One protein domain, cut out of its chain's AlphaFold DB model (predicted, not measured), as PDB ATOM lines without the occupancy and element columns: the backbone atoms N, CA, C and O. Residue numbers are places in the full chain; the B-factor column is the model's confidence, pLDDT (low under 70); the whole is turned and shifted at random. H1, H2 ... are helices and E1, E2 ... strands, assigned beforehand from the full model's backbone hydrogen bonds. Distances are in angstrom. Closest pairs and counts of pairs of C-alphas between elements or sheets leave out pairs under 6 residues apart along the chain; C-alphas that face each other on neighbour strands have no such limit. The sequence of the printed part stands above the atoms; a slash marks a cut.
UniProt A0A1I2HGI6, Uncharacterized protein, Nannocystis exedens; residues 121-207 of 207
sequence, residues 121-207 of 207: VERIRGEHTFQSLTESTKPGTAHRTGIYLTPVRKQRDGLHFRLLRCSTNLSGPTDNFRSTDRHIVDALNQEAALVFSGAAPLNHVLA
ATOM      1  N   VAL A 121     -26.144  28.258  40.304       91.19
ATOM      2  CA  VAL A 121     -25.992  28.027  41.745       91.19
ATOM      3  C   VAL A 121     -26.544  29.215  42.519       91.19
ATOM      4  O   VAL A 121     -27.381  29.026  43.402       91.19
ATOM      5  N   GLU A 122     -26.142  30.433  42.166       94.50
ATOM      6  CA  GLU A 122     -26.639  31.635  42.835       94.50
ATOM      7  C   GLU A 122     -28.124  31.881  42.549       94.50
ATOM      8  O   GLU A 122     -28.864  32.272  43.451       94.50
ATOM      9  N   ARG A 123     -28.614  31.548  41.347       95.62
ATOM     10  CA  ARG A 123     -30.060  31.575  41.067       95.62
ATOM     11  C   ARG A 123     -30.837  30.615  41.965       95.62
ATOM     12  O   ARG A 123     -31.811  31.032  42.585       95.62
ATOM     13  N   ILE A 124     -30.392  29.364  42.087       94.25
ATOM     14  CA  ILE A 124     -31.042  28.365  42.948       94.25
ATOM     15  C   ILE A 124     -30.949  28.784  44.420       94.25
ATOM     16  O   ILE A 124     -31.921  28.624  45.148       94.25
ATOM     17  N   ARG A 125     -29.837  29.372  44.876       93.31
ATOM     18  CA  ARG A 125     -29.702  29.907  46.246       93.31
ATOM     19  C   ARG A 125     -30.588  31.119  46.516       93.31
ATOM     20  O   ARG A 125     -31.109  31.255  47.618       93.31
ATOM     21  N   GLY A 126     -30.777  31.993  45.529       95.88
ATOM     22  CA  GLY A 126     -31.725  33.105  45.619       95.88
ATOM     23  C   GLY A 126     -33.180  32.630  45.603       95.88
ATOM     24  O   GLY A 126     -34.054  33.245  46.213       95.88
ATOM     25  N   GLU A 127     -33.439  31.511  44.928       96.19
ATOM     26  CA  GLU A 127     -34.748  30.879  44.856       96.19
ATOM     27  C   GLU A 127     -35.028  29.977  46.074       96.19
ATOM     28  O   GLU A 127     -36.170  29.911  46.502       96.19
ATOM     29  N   HIS A 128     -34.051  29.337  46.713       94.62
ATOM     30  CA  HIS A 128     -34.302  28.314  47.735       94.62
ATOM     31  C   HIS A 128     -33.455  28.465  48.994       94.62
ATOM     32  O   HIS A 128     -32.301  28.881  48.972       94.62
ATOM     33  N   THR A 129     -34.010  28.013  50.121       91.69
ATOM     34  CA  THR A 129     -33.265  27.878  51.377       91.69
ATOM     35  C   THR A 129     -32.707  26.466  51.504       91.69
ATOM     36  O   THR A 129     -33.453  25.506  51.695       91.69
ATOM     37  N   PHE A 130     -31.383  26.348  51.418       90.69
ATOM     38  CA  PHE A 130     -30.678  25.074  51.518       90.69
ATOM     39  C   PHE A 130     -30.766  24.509  52.939       90.69
ATOM     40  O   PHE A 130     -30.759  25.244  53.927       90.69
ATOM     41  N   GLN A 131     -30.831  23.186  53.033       88.19
ATOM     42  CA  GLN A 131     -31.040  22.451  54.273       88.19
ATOM     43  C   GLN A 131     -29.792  21.646  54.618       88.19
ATOM     44  O   GLN A 131     -29.060  21.198  53.735       88.19
ATOM     45  N   SER A 132     -29.544  21.435  55.907       84.81
ATOM     46  CA  SER A 132     -28.457  20.560  56.339       84.81
ATOM     47  C   SER A 132     -28.761  19.114  55.955       84.81
ATOM     48  O   SER A 132     -29.870  18.615  56.161       84.81
ATOM     49  N   LEU A 133     -27.754  18.425  55.431       78.38
ATOM     50  CA  LEU A 133     -27.815  16.989  55.183       78.38
ATOM     51  C   LEU A 133     -27.486  16.250  56.489       78.38
ATOM     52  O   LEU A 133     -26.475  16.540  57.125       78.38
ATOM     53  N   THR A 134     -28.314  15.296  56.908       70.94
ATOM     54  CA  THR A 134     -28.013  14.402  58.034       70.94
ATOM     55  C   THR A 134     -27.516  13.057  57.515       70.94
ATOM     56  O   THR A 134     -28.010  12.520  56.517       70.94
ATOM     57  N   GLU A 135     -26.502  12.496  58.174       66.12
ATOM     58  CA  GLU A 135     -25.939  11.199  57.793       66.12
ATOM     59  C   GLU A 135     -26.846  10.051  58.259       66.12
ATOM     60  O   GLU A 135     -26.571   9.378  59.254       66.12
ATOM     61  N   SER A 136     -27.932   9.797  57.524       66.50
ATOM     62  CA  SER A 136     -28.891   8.732  57.839       66.50
ATOM     63  C   SER A 136     -29.500   8.911  59.243       66.50
ATOM     64  O   SER A 136     -30.242   9.871  59.459       66.50
ATOM     65  N   THR A 137     -29.208   8.008  60.187       62.72
ATOM     66  CA  THR A 137     -29.644   8.043  61.594       62.72
ATOM     67  C   THR A 137     -28.564   8.550  62.552       62.72
ATOM     68  O   THR A 137     -28.746   8.476  63.768       62.72
ATOM     69  N   LYS A 138     -27.409   9.009  62.051       70.56
ATOM     70  CA  LYS A 138     -26.347   9.533  62.915       70.56
ATOM     71  C   LYS A 138     -26.753  10.902  63.478       70.56
ATOM     72  O   LYS A 138     -27.390  11.684  62.778       70.56
ATOM     73  N   PRO A 139     -26.335  11.230  64.712       66.25
ATOM     74  CA  PRO A 139     -26.671  12.503  65.351       66.25
ATOM     75  C   PRO A 139     -25.974  13.720  64.712       66.25
ATOM     76  O   PRO A 139     -26.286  14.852  65.065       66.25
ATOM     77  N   GLY A 140     -25.022  13.502  63.798       69.81
ATOM     78  CA  GLY A 140     -24.274  14.560  63.122       69.81
ATOM     79  C   GLY A 140     -24.908  15.013  61.805       69.81
ATOM     80  O   GLY A 140     -25.490  14.223  61.057       69.81
ATOM     81  N   THR A 141     -24.735  16.296  61.493       71.06
ATOM     82  CA  THR A 141     -24.972  16.850  60.155       71.06
ATOM     83  C   THR A 141     -23.709  16.722  59.313       71.06
ATOM     84  O   THR A 141     -22.612  17.007  59.796       71.06
ATOM     85  N   ALA A 142     -23.857  16.361  58.043       75.19
ATOM     86  CA  ALA A 142     -22.781  16.507  57.078       75.19
ATOM     87  C   ALA A 142     -22.419  17.995  56.921       75.19
ATOM     88  O   ALA A 142     -23.264  18.876  57.072       75.19
ATOM     89  N   HIS A 143     -21.173  18.285  56.541       78.12
ATOM     90  CA  HIS A 143     -20.731  19.655  56.228       78.12
ATOM     91  C   HIS A 143     -21.395  20.254  54.979       78.12
ATOM     92  O   HIS A 143     -21.184  21.419  54.659       78.12
ATOM     93  N   ARG A 144     -22.152  19.444  54.236       78.94
ATOM     94  CA  ARG A 144     -22.817  19.838  52.998       78.94
ATOM     95  C   ARG A 144     -24.256  20.238  53.300       78.94
ATOM     96  O   ARG A 144     -24.898  19.660  54.179       78.94
ATOM     97  N   THR A 145     -24.768  21.177  52.521       86.31
ATOM     98  CA  THR A 145     -26.187  21.531  52.484       86.31
ATOM     99  C   THR A 145     -26.774  21.160  51.127       86.31
ATOM    100  O   THR A 145     -26.030  20.942  50.173       86.31
ATOM    101  N   GLY A 146     -28.095  21.044  51.056       87.69
ATOM    102  CA  GLY A 146     -28.803  20.779  49.810       87.69
ATOM    103  C   GLY A 146     -30.314  20.891  49.957       87.69
ATOM    104  O   GLY A 146     -30.826  21.182  51.042       87.69
ATOM    105  N   ILE A 147     -31.036  20.670  48.866       87.81
ATOM    106  CA  ILE A 147     -32.499  20.702  48.838       87.81
ATOM    107  C   ILE A 147     -33.071  19.671  47.855       87.81
ATOM    108  O   ILE A 147     -32.563  19.481  46.751       87.81
ATOM    109  N   TYR A 148     -34.145  18.986  48.266       88.88
ATOM    110  CA  TYR A 148     -34.946  18.150  47.370       88.88
ATOM    111  C   TYR A 148     -36.041  19.001  46.748       88.88
ATOM    112  O   TYR A 148     -36.864  19.567  47.471       88.88
ATOM    113  N   LEU A 149     -36.083  19.021  45.421       91.06
ATOM    114  CA  LEU A 149     -37.051  19.794  44.658       91.06
ATOM    115  C   LEU A 149     -37.884  18.872  43.773       91.06
ATOM    116  O   LEU A 149     -37.356  17.977  43.106       91.06
ATOM    117  N   THR A 150     -39.196  19.085  43.756       93.00
ATOM    118  CA  THR A 150     -40.136  18.356  42.893       93.00
ATOM    119  C   THR A 150     -41.389  19.202  42.647       93.00
ATOM    120  O   THR A 150     -41.658  20.123  43.417       93.00
ATOM    121  N   PRO A 151     -42.228  18.911  41.637       93.62
ATOM    122  CA  PRO A 151     -43.527  19.559  41.536       93.62
ATOM    123  C   PRO A 151     -44.418  19.212  42.740       93.62
ATOM    124  O   PRO A 151     -44.860  18.070  42.893       93.62
ATOM    125  N   VAL A 152     -44.736  20.214  43.557       92.88
ATOM    126  CA  VAL A 152     -45.687  20.133  44.672       92.88
ATOM    127  C   VAL A 152     -47.016  20.749  44.238       92.88
ATOM    128  O   VAL A 152     -47.071  21.865  43.718       92.88
ATOM    129  N   ARG A 153     -48.118  20.026  44.448       93.00
ATOM    130  CA  ARG A 153     -49.479  20.461  44.111       93.00
ATOM    131  C   ARG A 153     -50.349  20.488  45.356       93.00
ATOM    132  O   ARG A 153     -50.432  19.492  46.069       93.00
ATOM    133  N   LYS A 154     -51.053  21.595  45.583       92.94
ATOM    134  CA  LYS A 154     -52.077  21.680  46.626       92.94
ATOM    135  C   LYS A 154     -53.408  21.170  46.076       92.94
ATOM    136  O   LYS A 154     -53.902  21.691  45.081       92.94
ATOM    137  N   GLN A 155     -53.974  20.163  46.727       94.50
ATOM    138  CA  GLN A 155     -55.317  19.642  46.470       94.50
ATOM    139  C   GLN A 155     -56.162  19.755  47.750       94.50
ATOM    140  O   GLN A 155     -55.676  20.233  48.777       94.50
ATOM    141  N   ARG A 156     -57.449  19.381  47.694       93.19
ATOM    142  CA  ARG A 156     -58.375  19.518  48.839       93.19
ATOM    143  C   ARG A 156     -57.929  18.722  50.071       93.19
ATOM    144  O   ARG A 156     -58.194  19.146  51.187       93.19
ATOM    145  N   ASP A 157     -57.274  17.592  49.852       93.81
ATOM    146  CA  ASP A 157     -56.826  16.622  50.854       93.81
ATOM    147  C   ASP A 157     -55.380  16.843  51.333       93.81
ATOM    148  O   ASP A 157     -54.939  16.169  52.260       93.81
ATOM    149  N   GLY A 158     -54.639  17.789  50.740       92.75
ATOM    150  CA  GLY A 158     -53.289  18.131  51.186       92.75
ATOM    151  C   GLY A 158     -52.314  18.485  50.065       92.75
ATOM    152  O   GLY A 158     -52.693  18.923  48.976       92.75
ATOM    153  N   LEU A 159     -51.024  18.332  50.368       92.62
ATOM    154  CA  LEU A 159     -49.925  18.542  49.428       92.62
ATOM    155  C   LEU A 159     -49.540  17.217  48.769       92.62
ATOM    156  O   LEU A 159     -49.245  16.236  49.444       92.62
ATOM    157  N   HIS A 160     -49.506  17.218  47.443       92.50
ATOM    158  CA  HIS A 160     -49.139  16.077  46.613       92.50
ATOM    159  C   HIS A 160     -47.810  16.359  45.933       92.50
ATOM    160  O   HIS A 160     -47.679  17.358  45.226       92.50
ATOM    161  N   PHE A 161     -46.839  15.477  46.122       89.94
ATOM    162  CA  PHE A 161     -45.499  15.617  45.563       89.94
ATOM    163  C   PHE A 161     -44.884  14.243  45.300       89.94
ATOM    164  O   PHE A 161     -45.382  13.223  45.785       89.94
ATOM    165  N   ARG A 162     -43.824  14.199  44.491       87.25
ATOM    166  CA  ARG A 162     -43.089  12.961  44.219       87.25
ATOM    167  C   ARG A 162     -41.951  12.854  45.224       87.25
ATOM    168  O   ARG A 162     -41.216  13.811  45.438       87.25
ATOM    169  N   LEU A 163     -41.852  11.708  45.888       79.81
ATOM    170  CA  LEU A 163     -40.808  11.468  46.874       79.81
ATOM    171  C   LEU A 163     -39.716  10.603  46.253       79.81
ATOM    172  O   LEU A 163     -39.958   9.447  45.907       79.81
ATOM    173  N   LEU A 164     -38.508  11.152  46.189       71.88
ATOM    174  CA  LEU A 164     -37.287  10.402  45.941       71.88
ATOM    175  C   LEU A 164     -36.499  10.362  47.252       71.88
ATOM    176  O   LEU A 164     -36.198  11.408  47.821       71.88
ATOM    177  N   ARG A 165     -36.192   9.167  47.764       63.16
ATOM    178  CA  ARG A 165     -35.332   9.018  48.945       63.16
ATOM    179  C   ARG A 165     -33.932   8.629  48.490       63.16
ATOM    180  O   ARG A 165     -33.764   7.572  47.888       63.16
ATOM    181  N   CYS A 166     -32.945   9.470  48.778       63.41
ATOM    182  CA  CYS A 166     -31.536   9.082  48.754       63.41
ATOM    183  C   CYS A 166     -31.117   8.595  50.158       63.41
ATOM    184  O   CYS A 166     -31.874   8.721  51.121       63.41
ATOM    185  N   SER A 167     -29.933   7.988  50.276       61.25
ATOM    186  CA  SER A 167     -29.355   7.522  51.546       61.25
ATOM    187  C   SER A 167     -29.095   8.636  52.571       61.25
ATOM    188  O   SER A 167     -28.847   8.341  53.740       61.25
ATOM    189  N   THR A 168     -29.132   9.898  52.143       62.81
ATOM    190  CA  THR A 168     -28.926  11.081  52.981       62.81
ATOM    191  C   THR A 168     -30.255  11.801  53.181       62.81
ATOM    192  O   THR A 168     -30.956  12.128  52.216       62.81
ATOM    193  N   ASN A 169     -30.599  12.053  54.443       70.56
ATOM    194  CA  ASN A 169     -31.811  12.776  54.798       70.56
ATOM    195  C   ASN A 169     -31.515  14.279  54.787       70.56
ATOM    196  O   ASN A 169     -30.425  14.706  55.164       70.56
ATOM    197  N   LEU A 170     -32.479  15.086  54.358       72.62
ATOM    198  CA  LEU A 170     -32.436  16.528  54.585       72.62
ATOM    199  C   LEU A 170     -33.190  16.854  55.870       72.62
ATOM    200  O   LEU A 170     -34.172  16.188  56.202       72.62
ATOM    201  N   SER A 171     -32.728  17.869  56.597       76.56
ATOM    202  CA  SER A 171     -33.356  18.302  57.849       76.56
ATOM    203  C   SER A 171     -34.682  19.048  57.663       76.56
ATOM    204  O   SER A 171     -35.372  19.303  58.649       76.56
ATOM    205  N   GLY A 172     -35.048  19.404  56.429       79.81
ATOM    206  CA  GLY A 172     -36.266  20.142  56.108       79.81
ATOM    207  C   GLY A 172     -37.151  19.450  55.061       79.81
ATOM    208  O   GLY A 172     -36.903  18.308  54.662       79.81
ATOM    209  N   PRO A 173     -38.239  20.121  54.644       83.50
ATOM    210  CA  PRO A 173     -39.188  19.568  53.687       83.50
ATOM    211  C   PRO A 173     -38.629  19.574  52.258       83.50
ATOM    212  O   PRO A 173     -37.819  20.420  51.891       83.50
ATOM    213  N   THR A 174     -39.141  18.682  51.414       85.88
ATOM    214  CA  THR A 174     -39.052  18.846  49.957       85.88
ATOM    215  C   THR A 174     -39.764  20.139  49.546       85.88
ATOM    216  O   THR A 174     -40.896  20.375  49.975       85.88
ATOM    217  N   ASP A 175     -39.120  20.957  48.717       90.88
ATOM    218  CA  ASP A 175     -39.674  22.220  48.216       90.88
ATOM    219  C   ASP A 175     -40.192  22.076  46.771       90.88
ATOM    220  O   ASP A 175     -39.900  21.106  46.060       90.88
ATOM    221  N   ASN A 176     -41.029  23.023  46.351       94.75
ATOM    222  CA  ASN A 176     -41.604  23.062  45.012       94.75
ATOM    223  C   ASN A 176     -40.622  23.643  43.994       94.75
ATOM    224  O   ASN A 176     -39.870  24.555  44.319       94.75
ATOM    225  N   PHE A 177     -40.715  23.211  42.736       95.31
ATOM    226  CA  PHE A 177     -39.962  23.835  41.648       95.31
ATOM    227  C   PHE A 177     -40.293  25.317  41.465       95.31
ATOM    228  O   PHE A 177     -41.466  25.700  41.296       95.31
ATOM    229  N   ARG A 178     -39.236  26.120  41.368       95.56
ATOM    230  CA  ARG A 178     -39.258  27.532  40.985       95.56
ATOM    231  C   ARG A 178     -38.806  27.704  39.533       95.56
ATOM    232  O   ARG A 178     -38.867  26.757  38.745       95.56
ATOM    233  N   SER A 179     -38.520  28.936  39.125       96.31
ATOM    234  CA  SER A 179     -38.212  29.279  37.734       96.31
ATOM    235  C   SER A 179     -36.985  28.541  37.226       96.31
ATOM    236  O   SER A 179     -37.028  27.973  36.132       96.31
ATOM    237  N   THR A 180     -35.916  28.519  38.020       95.75
ATOM    238  CA  THR A 180     -34.646  27.936  37.600       95.75
ATOM    239  C   THR A 180     -34.744  26.415  37.491       95.75
ATOM    240  O   THR A 180     -34.321  25.846  36.483       95.75
ATOM    241  N   ASP A 181     -35.409  25.748  38.437       95.12
ATOM    242  CA  ASP A 181     -35.572  24.286  38.392       95.12
ATOM    243  C   ASP A 181     -36.430  23.840  37.213       95.12
ATOM    244  O   ASP A 181     -36.114  22.846  36.561       95.12
ATOM    245  N   ARG A 182     -37.516  24.573  36.922       95.62
ATOM    246  CA  ARG A 182     -38.368  24.284  35.759       95.62
ATOM    247  C   ARG A 182     -37.576  24.423  34.478       95.62
ATOM    248  O   ARG A 182     -37.620  23.519  33.661       95.62
ATOM    249  N   HIS A 183     -36.803  25.499  34.337       95.06
ATOM    250  CA  HIS A 183     -35.946  25.684  33.171       95.06
ATOM    251  C   HIS A 183     -34.994  24.495  32.969       95.06
ATOM    252  O   HIS A 183     -34.937  23.938  31.873       95.06
ATOM    253  N   ILE A 184     -34.296  24.069  34.027       94.75
ATOM    254  CA  ILE A 184     -33.365  22.933  33.980       94.75
ATOM    255  C   ILE A 184     -34.106  21.639  33.618       94.75
ATOM    256  O   ILE A 184     -33.733  20.951  32.668       94.75
ATOM    257  N   VAL A 185     -35.165  21.299  34.355       95.56
ATOM    258  CA  VAL A 185     -35.890  20.033  34.188       95.56
ATOM    259  C   VAL A 185     -36.614  19.968  32.845       95.56
ATOM    260  O   VAL A 185     -36.607  18.917  32.206       95.56
ATOM    261  N   ASP A 186     -37.208  21.066  32.385       95.88
ATOM    262  CA  ASP A 186     -37.894  21.122  31.095       95.88
ATOM    263  C   ASP A 186     -36.892  20.990  29.943       95.88
ATOM    264  O   ASP A 186     -37.139  20.214  29.019       95.88
ATOM    265  N   ALA A 187     -35.732  21.656  30.021       95.31
ATOM    266  CA  ALA A 187     -34.670  21.513  29.025       95.31
ATOM    267  C   ALA A 187     -34.150  20.068  28.948       95.31
ATOM    268  O   ALA A 187     -34.017  19.513  27.856       95.31
ATOM    269  N   LEU A 188     -33.915  19.426  30.098       95.44
ATOM    270  CA  LEU A 188     -33.480  18.029  30.146       95.44
ATOM    271  C   LEU A 188     -34.557  17.065  29.633       95.44
ATOM    272  O   LEU A 188     -34.230  16.098  28.955       95.44
ATOM    273  N   ASN A 189     -35.837  17.315  29.920       95.88
ATOM    274  CA  ASN A 189     -36.935  16.492  29.407       95.88
ATOM    275  C   ASN A 189     -37.105  16.619  27.889       95.88
ATOM    276  O   ASN A 189     -37.338  15.613  27.218       95.88
ATOM    277  N   GLN A 190     -36.977  17.832  27.343       94.38
ATOM    278  CA  GLN A 190     -36.989  18.058  25.895       94.38
ATOM    279  C   GLN A 190     -35.832  17.315  25.223       94.38
ATOM    280  O   GLN A 190     -36.036  16.643  24.212       94.38
ATOM    281  N   GLU A 191     -34.636  17.372  25.813       95.19
ATOM    282  CA  GLU A 191     -33.481  16.639  25.303       95.19
ATOM    283  C   GLU A 191     -33.672  15.124  25.398       95.19
ATOM    284  O   GLU A 191     -33.459  14.400  24.427       95.19
ATOM    285  N   ALA A 192     -34.144  14.631  26.543       94.31
ATOM    286  CA  ALA A 192     -34.366  13.211  26.765       94.31
ATOM    287  C   ALA A 192     -35.367  12.616  25.762       94.31
ATOM    288  O   ALA A 192     -35.191  11.475  25.342       94.31
ATOM    289  N   ALA A 193     -36.376  13.377  25.328       93.44
ATOM    290  CA  ALA A 193     -37.313  12.942  24.291       93.44
ATOM    291  C   ALA A 193     -36.649  12.761  22.911       93.44
ATOM    292  O   ALA A 193     -37.071  11.915  22.116       93.44
ATOM    293  N   LEU A 194     -35.595  13.532  22.633       94.50
ATOM    294  CA  LEU A 194     -34.819  13.458  21.396       94.50
ATOM    295  C   LEU A 194     -33.704  12.405  21.471       94.50
ATOM    296  O   LEU A 194     -33.288  11.893  20.439       94.50
ATOM    297  N   VAL A 195     -33.231  12.053  22.667       94.00
ATOM    298  CA  VAL A 195     -32.165  11.055  22.864       94.00
ATOM    299  C   VAL A 195     -32.713   9.649  23.093       94.00
ATOM    300  O   VAL A 195     -32.154   8.677  22.590       94.00
ATOM    301  N   PHE A 196     -33.805   9.516  23.845       92.38
ATOM    302  CA  PHE A 196     -34.316   8.225  24.287       92.38
ATOM    303  C   PHE A 196     -35.709   7.928  23.723       92.38
ATOM    304  O   PHE A 196     -36.617   8.762  23.691       92.38
ATOM    305  N   SER A 197     -35.923   6.673  23.345       91.81
ATOM    306  CA  SER A 197     -37.260   6.087  23.268       91.81
ATOM    307  C   SER A 197     -37.701   5.666  24.668       91.81
ATOM    308  O   SER A 197     -36.869   5.243  25.464       91.81
ATOM    309  N   GLY A 198     -38.990   5.804  24.991       89.81
ATOM    310  CA  GLY A 198     -39.511   5.411  26.308       89.81
ATOM    311  C   GLY A 198     -39.000   6.259  27.481       89.81
ATOM    312  O   GLY A 198     -39.030   5.792  28.616       89.81
ATOM    313  N   ALA A 199     -38.518   7.483  27.229       90.12
ATOM    314  CA  ALA A 199     -38.016   8.373  28.273       90.12
ATOM    315  C   ALA A 199     -39.072   8.607  29.370       90.12
ATOM    316  O   ALA A 199     -40.201   9.022  29.091       90.12
ATOM    317  N   ALA A 200     -38.699   8.367  30.627       89.31
ATOM    318  CA  ALA A 200     -39.518   8.765  31.763       89.31
ATOM    319  C   ALA A 200     -39.320  10.267  32.040       89.31
ATOM    320  O   ALA A 200     -38.182  10.735  31.982       89.31
ATOM    321  N   PRO A 201     -40.376  11.024  32.397       90.94
ATOM    322  CA  PRO A 201     -40.223  12.436  32.719       90.94
ATOM    323  C   PRO A 201     -39.331  12.629  33.946       90.94
ATOM    324  O   PRO A 201     -39.687  12.190  35.048       90.94
ATOM    325  N   LEU A 202     -38.221  13.336  33.765       91.50
ATOM    326  CA  LEU A 202     -37.394  13.874  34.836       91.50
ATOM    327  C   LEU A 202     -38.232  14.871  35.638       91.50
ATOM    328  O   LEU A 202     -38.985  15.672  35.085       91.50
ATOM    329  N   ASN A 203     -38.195  14.747  36.960       89.88
ATOM    330  CA  ASN A 203     -39.205  15.350  37.835       89.88
ATOM    331  C   ASN A 203     -38.706  15.590  39.271       89.88
ATOM    332  O   ASN A 203     -39.513  15.873  40.159       89.88
ATOM    333  N   HIS A 204     -37.397  15.466  39.488       87.06
ATOM    334  CA  HIS A 204     -36.729  15.819  40.735       87.06
ATOM    335  C   HIS A 204     -35.426  16.547  40.413       87.06
ATOM    336  O   HIS A 204     -34.777  16.226  39.416       87.06
ATOM    337  N   VAL A 205     -35.041  17.469  41.287       82.12
ATOM    338  CA  VAL A 205     -33.696  18.048  41.343       82.12
ATOM    339  C   VAL A 205     -33.175  17.847  42.765       82.12
ATOM    340  O   VAL A 205     -33.914  18.037  43.733       82.12
ATOM    341  N   LEU A 206     -31.922  17.414  42.876       76.88
ATOM    342  CA  LEU A 206     -31.144  17.495  44.106       76.88
ATOM    343  C   LEU A 206     -30.088  18.570  43.867       76.88
ATOM    344  O   LEU A 206     -29.209  18.367  43.028       76.88
ATOM    345  N   ALA A 207     -30.236  19.699  44.550       76.00
ATOM    346  CA  ALA A 207     -29.347  20.852  44.447       76.00
ATOM    347  C   ALA A 207     -28.558  21.050  45.743       76.00
ATOM    348  O   ALA A 207     -29.114  20.719  46.818       76.00
TER     349      ALA A 207
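This is residues 121 to 207 of the 207 residues of an uncharacterized protein of Nannocystis exedens (UniProt A0A1I2HGI6). Two separate strand hairpins and one long helix spread out from a middle that holds the short strand E3: the hairpin of E1 and E2 is towards one end of the longest axis, H2 runs out to the other end, and the hairpin of E4 and E5 makes an arm to the side, where residues 154 to 159 stick out free. The short helix H1 meets the first turn of H2, and the tail after H2 folds back to the middle. The 87 printed residues hold two named helices and five named strands, in the order H1, E1, E2, E3, E4, E5, H2, with both two-strand sheets antiparallel. The class is mixed, helices and strands, with under half of the residues in named elements. The whole is only just loose, close to compact, with a radius of gyration of the C-alphas of 14.6 A and spans of 44 by 33 by 27 A.

H1, residues 121 to 127, touches H2, residues 179 to 195, through residues 180 to 181 of H2 alone. Their closest C-alphas, those of Ile 124 and Thr 180, are 6.5 A apart; they run opposite ways at a steep tilt of 56 degrees. E1, residues 131 to 134, and E2, residues 141 to 146, form an antiparallel hairpin at 139 degrees, with N 131 and O 146 at 2.8 A and N 142 and O 133 at 2.8 A. Residues 169 to 170 pair antiparallel with residues 133 to 134 of E1. E2 runs on into E3, residues 148 to 150, at 28 degrees; E3 pairs with no named strand. The closest C-alphas of E3 and H2, those of Leu 149 and Asp 181, are 7.9 A apart. E3 runs on at 63 degrees into E4, residues 153 to 155, which forms an antiparallel hairpin with E5, residues 158 to 160, with N 153 and O 160 at 2.8 A. E4 is apart from H2. In H1 each O i to N i+4 pair is within hydrogen-bond range, in H2 12 of 13.

H1 begins at C-alpha 121 (-25.992, 28.027, 41.745) and is 9.7 A long. E1 measures 9.4 A, E2 11.7 A, E3 6.9 A, E4 6.3 A and E5 6.5 A. H2 is 24.3 A long and ends at C-alpha 195 (-32.165, 11.055, 22.864).

The C-alphas farthest apart, those of Pro 139 and Leu 194, are 44.7 A apart. The printed part has no cut. The link from E5 to H2, 18 residues, is long. Mean pLDDT of the printed part is 86.5; residues 135 to 137, 139 to 140 and 165 to 168 are under 70.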